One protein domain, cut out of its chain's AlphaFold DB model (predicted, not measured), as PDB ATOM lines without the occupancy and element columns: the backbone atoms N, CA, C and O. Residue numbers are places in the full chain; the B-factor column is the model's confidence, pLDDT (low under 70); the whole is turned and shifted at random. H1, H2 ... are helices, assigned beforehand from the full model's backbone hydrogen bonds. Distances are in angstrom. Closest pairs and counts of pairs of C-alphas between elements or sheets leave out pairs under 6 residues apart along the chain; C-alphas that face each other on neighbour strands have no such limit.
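AT A GLANCE: This is residues 5 to 57 of the 229 residues of an uncharacterized protein of Simiduia aestuariiviva (UniProt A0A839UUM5). A single long helix, H2, makes nearly the whole length of this rod, and the short helix H1 folds back beside its first turns as a lopsided helical hairpin. Residues 27 to 57 of H2 stand free as a long bare arm. The printed part has 53 residues with two named helices, H1 then H2 along the chain, which hold 49 of them; there is no named strand, and the class is all helix. It is extended, with a radius of gyration of the C-alphas of 19.5 A, and spans 61 by 17 by 11 A.

IN THESE COORDINATES: H2, residues 19 to 57, runs 57.7 A from C-alpha 19 at (63.287, 42.661, 35.911) to C-alpha 57 at (15.990, 33.553, 4.132). H1, residues 5 to 14, begins at C-alpha 5 at (49.102, 46.059, 36.897) and is 14.5 A long.

HOW THE PARTS SIT: H2 touches H1 with residues 19 to 22 alone; the closest C-alphas, of Leu 13 and Leu 19, are 7.3 A apart. The two form a helical hairpin, opposite ways at a shallow tilt of 34 degrees, only just short of steep. In H1 and H2 every O i to N i+4 pair is within hydrogen-bond range.

THE WHOLE: The two C-alphas farthest apart, of Gly 16 and Gly 57, are 61.5 A apart. The printed part has no cut, and the link from H1 to H2 is tight. Mean pLDDT of the printed part is 82.9; residue 9 is under 70.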
ATOM      1  N   ARG A   5      47.832  46.402  37.550       72.38
ATOM      2  CA  ARG A   5      49.102  46.059  36.897       72.38
ATOM      3  C   ARG A   5      50.320  46.355  37.775       72.38
ATOM      4  O   ARG A   5      51.274  45.579  37.784       72.38
ATOM      5  N   TYR A   6      50.283  47.439  38.546       75.88
ATOM      6  CA  TYR A   6      51.378  47.831  39.433       75.88
ATOM      7  C   TYR A   6      51.488  46.901  40.650       75.88
ATOM      8  O   TYR A   6      52.592  46.541  41.054       75.88
ATOM      9  N   VAL A   7      50.356  46.447  41.198       77.00
ATOM     10  CA  VAL A   7      50.321  45.543  42.362       77.00
ATOM     11  C   VAL A   7      50.881  44.165  42.003       77.00
ATOM     12  O   VAL A   7      51.683  43.604  42.753       77.00
ATOM     13  N   ILE A   8      50.531  43.646  40.822       74.69
ATOM     14  CA  ILE A   8      51.041  42.358  40.329       74.69
ATOM     15  C   ILE A   8      52.548  42.437  40.047       74.69
ATOM     16  O   ILE A   8      53.290  41.529  40.425       74.69
ATOM     17  N   ALA A   9      53.021  43.532  39.442       69.69
ATOM     18  CA  ALA A   9      54.449  43.736  39.191       69.69
ATOM     19  C   ALA A   9      55.258  43.790  40.500       69.69
ATOM     20  O   ALA A   9      56.311  43.160  40.601       69.69
ATOM     21  N   ARG A  10      54.738  44.472  41.530       78.19
ATOM     22  CA  ARG A  10      55.401  44.574  42.838       78.19
ATOM     23  C   ARG A  10      55.494  43.229  43.562       78.19
ATOM     24  O   ARG A  10      56.545  42.921  44.111       78.19
ATOM     25  N   ARG A  11      54.437  42.406  43.518       79.31
ATOM     26  CA  ARG A  11      54.460  41.050  44.102       79.31
ATOM     27  C   ARG A  11      55.470  40.135  43.408       79.31
ATOM     28  O   ARG A  11      56.138  39.366  44.084       79.31
ATOM     29  N   LYS A  12      55.619  40.235  42.083       70.88
ATOM     30  CA  LYS A  12      56.610  39.435  41.341       70.88
ATOM     31  C   LYS A  12      58.049  39.881  41.609       70.88
ATOM     32  O   LYS A  12      58.916  39.027  41.740       70.88
ATOM     33  N   LEU A  13      58.292  41.185  41.758       70.88
ATOM     34  CA  LEU A  13      59.604  41.699  42.171       70.88
ATOM     35  C   LEU A  13      59.963  41.273  43.602       70.88
ATOM     36  O   LEU A  13      61.107  40.922  43.861       70.88
ATOM     37  N   ALA A  14      58.983  41.234  44.510       75.44
ATOM     38  CA  ALA A  14      59.183  40.726  45.869       75.44
ATOM     39  C   ALA A  14      59.507  39.218  45.913       75.44
ATOM     40  O   ALA A  14      60.137  38.761  46.859       75.44
ATOM     41  N   ALA A  15      59.130  38.459  44.880       80.69
ATOM     42  CA  ALA A  15      59.455  37.040  44.739       80.69
ATOM     43  C   ALA A  15      60.858  36.780  44.143       80.69
ATOM     44  O   ALA A  15      61.170  35.644  43.799       80.69
ATOM     45  N   GLY A  16      61.698  37.813  43.984       87.25
ATOM     46  CA  GLY A  16      63.077  37.669  43.500       87.25
ATOM     47  C   GLY A  16      63.215  37.453  41.989       87.25
ATOM     48  O   GLY A  16      64.309  37.171  41.508       87.25
ATOM     49  N   LEU A  17      62.132  37.600  41.218       80.75
ATOM     50  CA  LEU A  17      62.192  37.524  39.758       80.75
ATOM     51  C   LEU A  17      62.945  38.729  39.188       80.75
ATOM     52  O   LEU A  17      62.646  39.882  39.509       80.75
ATOM     53  N   SER A  18      63.890  38.451  38.287       87.56
ATOM     54  CA  SER A  18      64.651  39.484  37.594       87.56
ATOM     55  C   SER A  18      63.715  40.409  36.801       87.56
ATOM     56  O   SER A  18      62.699  39.988  36.237       87.56
ATOM     57  N   LEU A  19      64.060  41.698  36.708       84.00
ATOM     58  CA  LEU A  19      63.287  42.661  35.911       84.00
ATOM     59  C   LEU A  19      63.186  42.226  34.431       84.00
ATOM     60  O   LEU A  19      62.210  42.551  33.750       84.00
ATOM     61  N   ALA A  20      64.174  41.468  33.942       85.12
ATOM     62  CA  ALA A  20      64.184  40.883  32.608       85.12
ATOM     63  C   ALA A  20      63.108  39.793  32.445       85.12
ATOM     64  O   ALA A  20      62.353  39.841  31.469       85.12
ATOM     65  N   GLU A  21      62.956  38.889  33.422       86.81
ATOM     66  CA  GLU A  21      61.894  37.870  33.448       86.81
ATOM     67  C   GLU A  21      60.505  38.510  33.420       86.81
ATOM     68  O   GLU A  21      59.630  38.112  32.649       86.81
ATOM     69  N   VAL A  22      60.302  39.549  34.240       82.31
ATOM     70  CA  VAL A  22      59.010  40.241  34.337       82.31
ATOM     71  C   VAL A  22      58.654  40.905  33.006       82.31
ATOM     72  O   VAL A  22      57.505  40.828  32.568       82.31
ATOM     73  N   ARG A  23      59.634  41.513  32.321       86.31
ATOM     74  CA  ARG A  23      59.436  42.096  30.983       86.31
ATOM     75  C   ARG A  23      59.135  41.032  29.931       86.31
ATOM     76  O   ARG A  23      58.262  41.264  29.094       86.31
ATOM     77  N   ARG A  24      59.816  39.884  29.972       87.56
ATOM     78  CA  ARG A  24      59.563  38.765  29.053       87.56
ATOM     79  C   ARG A  24      58.146  38.219  29.227       87.56
ATOM     80  O   ARG A  24      57.399  38.167  28.254       87.56
ATOM     81  N   TYR A  25      57.735  37.964  30.468       82.75
ATOM     82  CA  TYR A  25      56.380  37.516  30.796       82.75
ATOM     83  C   TYR A  25      55.311  38.513  30.330       82.75
ATOM     84  O   TYR A  25      54.269  38.127  29.801       82.75
ATOM     85  N   HIS A  26      55.566  39.818  30.484       83.19
ATOM     86  CA  HIS A  26      54.636  40.839  30.006       83.19
ATOM     87  C   HIS A  26      54.504  40.857  28.481       83.19
ATOM     88  O   HIS A  26      53.397  41.048  27.980       83.19
ATOM     89  N   ARG A  27      55.601  40.646  27.741       84.25
ATOM     90  CA  ARG A  27      55.555  40.556  26.274       84.25
ATOM     91  C   ARG A  27      54.785  39.326  25.813       84.25
ATOM     92  O   ARG A  27      53.914  39.460  24.963       84.25
ATOM     93  N   GLU A  28      55.053  38.162  26.396       84.19
ATOM     94  CA  GLU A  28      54.364  36.917  26.036       84.19
ATOM     95  C   GLU A  28      52.857  37.010  26.315       84.19
ATOM     96  O   GLU A  28      52.046  36.639  25.467       84.19
ATOM     97  N   ARG A  29      52.468  37.621  27.442       78.44
ATOM     98  CA  ARG A  29      51.057  37.826  27.788       78.44
ATOM     99  C   ARG A  29      50.332  38.821  26.873       78.44
ATOM    100  O   ARG A  29      49.178  38.604  26.524       78.44
ATOM    101  N   LEU A  30      50.992  39.900  26.444       77.56
ATOM    102  CA  LEU A  30      50.391  40.837  25.482       77.56
ATOM    103  C   LEU A  30      50.170  40.180  24.110       77.56
ATOM    104  O   LEU A  30      49.196  40.484  23.417       77.56
ATOM    105  N   VAL A  31      51.038  39.247  23.717       77.88
ATOM    106  CA  VAL A  31      50.878  38.490  22.469       77.88
ATOM    107  C   VAL A  31      49.706  37.507  22.555       77.88
ATOM    108  O   VAL A  31      48.993  37.333  21.568       77.88
ATOM    109  N   THR A  32      49.454  36.881  23.708       77.06
ATOM    110  CA  THR A  32      48.303  35.973  23.858       77.06
ATOM    111  C   THR A  32      46.975  36.724  23.926       77.06
ATOM    112  O   THR A  32      46.028  36.324  23.251       77.06
ATOM    113  N   GLU A  33      46.912  37.850  24.643       74.31
ATOM    114  CA  GLU A  33      45.694  38.673  24.731       74.31
ATOM    115  C   GLU A  33      45.305  39.270  23.366       74.31
ATOM    116  O   GLU A  33      44.130  39.283  23.002       74.31
ATOM    117  N   THR A  34      46.280  39.685  22.551       73.06
ATOM    118  CA  THR A  34      46.000  40.202  21.197       73.06
ATOM    119  C   THR A  34      45.558  39.118  20.211       73.06
ATOM    120  O   THR A  34      44.754  39.400  19.320       73.06
ATOM    121  N   LYS A  35      46.034  37.875  20.364       75.94
ATOM    122  CA  LYS A  35      45.570  36.737  19.555       75.94
ATOM    123  C   LYS A  35      44.143  36.322  19.912       75.94
ATOM    124  O   LYS A  35      43.355  36.098  18.995       75.94
ATOM    125  N   LEU A  36      43.803  36.275  21.202       74.50
ATOM    126  CA  LEU A  36      42.437  35.973  21.645       74.50
ATOM    127  C   LEU A  36      41.454  37.041  21.162       74.50
ATOM    128  O   LEU A  36      40.457  36.707  20.533       74.50
ATOM    129  N   ALA A  37      41.798  38.321  21.336       78.25
ATOM    130  CA  ALA A  37      40.943  39.413  20.886       78.25
ATOM    131  C   ALA A  37      40.655  39.332  19.377       78.25
ATOM    132  O   ALA A  37      39.515  39.499  18.959       78.25
ATOM    133  N   ARG A  38      41.659  39.023  18.542       82.75
ATOM    134  CA  ARG A  38      41.446  38.846  17.094       82.75
ATOM    135  C   ARG A  38      40.540  37.657  16.772       82.75
ATOM    136  O   ARG A  38      39.713  37.780  15.876       82.75
ATOM    137  N   SER A  39      40.685  36.542  17.486       87.06
ATOM    138  CA  SER A  39      39.827  35.366  17.307       87.06
ATOM    139  C   SER A  39      38.364  35.673  17.638       87.06
ATOM    140  O   SER A  39      37.478  35.302  16.873       87.06
ATOM    141  N   ASP A  40      38.114  36.405  18.725       88.56
ATOM    142  CA  ASP A  40      36.757  36.753  19.160       88.56
ATOM    143  C   ASP A  40      36.067  37.701  18.175       88.56
ATOM    144  O   ASP A  40      34.898  37.508  17.844       88.56
ATOM    145  N   TRP A  41      36.796  38.682  17.629       91.81
ATOM    146  CA  TRP A  41      36.265  39.560  16.580       91.81
ATOM    147  C   TRP A  41      35.926  38.798  15.297       91.81
ATOM    148  O   TRP A  41      34.891  39.064  14.686       91.81
ATOM    149  N   VAL A  42      36.761  37.835  14.896       94.25
ATOM    150  CA  VAL A  42      36.480  36.985  13.730       94.25
ATOM    151  C   VAL A  42      35.231  36.135  13.977       94.25
ATOM    152  O   VAL A  42      34.351  36.096  13.121       94.25
ATOM    153  N   TRP A  43      35.099  35.525  15.156       95.19
ATOM    154  CA  TRP A  43      33.901  34.767  15.533       95.19
ATOM    155  C   TRP A  43      32.637  35.627  15.563       95.19
ATOM    156  O   TRP A  43      31.597  35.203  15.058       95.19
ATOM    157  N   LEU A  44      32.721  36.845  16.101       94.88
ATOM    158  CA  LEU A  44      31.612  37.797  16.112       94.88
ATOM    159  C   LEU A  44      31.149  38.120  14.683       94.88
ATOM    160  O   LEU A  44      29.954  38.077  14.400       94.88
ATOM    161  N   LEU A  45      32.085  38.394  13.768       95.12
ATOM    162  CA  LEU A  45      31.773  38.673  12.363       95.12
ATOM    163  C   LEU A  45      31.132  37.466  11.665       95.12
ATOM    164  O   LEU A  45      30.165  37.638  10.921       95.12
ATOM    165  N   VAL A  46      31.611  36.249  11.941       95.38
ATOM    166  CA  VAL A  46      31.005  35.011  11.425       95.38
ATOM    167  C   VAL A  46      29.570  34.855  11.936       95.38
ATOM    168  O   VAL A  46      28.666  34.610  11.140       95.38
ATOM    169  N   MET A  47      29.327  35.069  13.232       95.38
ATOM    170  CA  MET A  47      27.980  34.983  13.811       95.38
ATOM    171  C   MET A  47      27.026  36.035  13.235       95.38
ATOM    172  O   MET A  47      25.874  35.718  12.941       95.38
ATOM    173  N   ILE A  48      27.501  37.266  13.020       94.06
ATOM    174  CA  ILE A  48      26.714  38.328  12.375       94.06
ATOM    175  C   ILE A  48      26.364  37.936  10.934       94.06
ATOM    176  O   ILE A  48      25.216  38.096  10.522       94.06
ATOM    177  N   SER A  49      27.315  37.373  10.181       93.88
ATOM    178  CA  SER A  49      27.076  36.922   8.806       93.88
ATOM    179  C   SER A  49      26.050  35.789   8.741       93.88
ATOM    180  O   SER A  49      25.127  35.848   7.932       93.88
ATOM    181  N   VAL A  50      26.185  34.765   9.589       93.38
ATOM    182  CA  VAL A  50      25.257  33.622   9.615       93.38
ATOM    183  C   VAL A  50      23.864  34.067  10.066       93.38
ATOM    184  O   VAL A  50      22.868  33.700   9.442       93.38
ATOM    185  N   GLY A  51      23.786  34.912  11.099       91.62
ATOM    186  CA  GLY A  51      22.529  35.492  11.564       91.62
ATOM    187  C   GLY A  51      21.841  36.337  10.489       91.62
ATOM    188  O   GLY A  51      20.643  36.180  10.266       91.62
ATOM    189  N   GLY A  52      22.588  37.184   9.772       87.69
ATOM    190  CA  GLY A  52      22.056  38.010   8.684       87.69
ATOM    191  C   GLY A  52      21.465  37.189   7.534       87.69
ATOM    192  O   GLY A  52      20.366  37.489   7.065       87.69
ATOM    193  N   CYS A  53      22.136  36.107   7.129       86.62
ATOM    194  CA  CYS A  53      21.620  35.192   6.105       86.62
ATOM    195  C   CYS A  53      20.319  34.498   6.541       86.62
ATOM    196  O   CYS A  53      19.412  34.327   5.727       86.62
ATOM    197  N   PHE A  54      20.202  34.131   7.821       85.12
ATOM    198  CA  PHE A  54      18.992  33.508   8.362       85.12
ATOM    199  C   PHE A  54      17.783  34.455   8.305       85.12
ATOM    200  O   PHE A  54      16.700  34.052   7.882       85.12
ATOM    201  N   TRP A  55      17.976  35.733   8.646       78.56
ATOM    202  CA  TRP A  55      16.917  36.746   8.565       78.56
ATOM    203  C   TRP A  55      16.446  37.007   7.130       78.56
ATOM    204  O   TRP A  55      15.242  37.122   6.900       78.56
ATOM    205  N   LEU A  56      17.361  37.048   6.158       75.56
ATOM    206  CA  LEU A  56      16.996  37.226   4.748       75.56
ATOM    207  C   LEU A  56      16.249  36.005   4.189       75.56
ATOM    208  O   LEU A  56      15.258  36.172   3.480       75.56
ATOM    209  N   GLY A  57      16.654  34.787   4.565       71.81
ATOM    210  CA  GLY A  57      15.990  33.553   4.132       71.81
ATOM    211  C   GLY A  57      14.532  33.435   4.592       71.81
ATOM    212  O   GLY A  57      13.692  32.965   3.829       71.81
TER     213      GLY A  57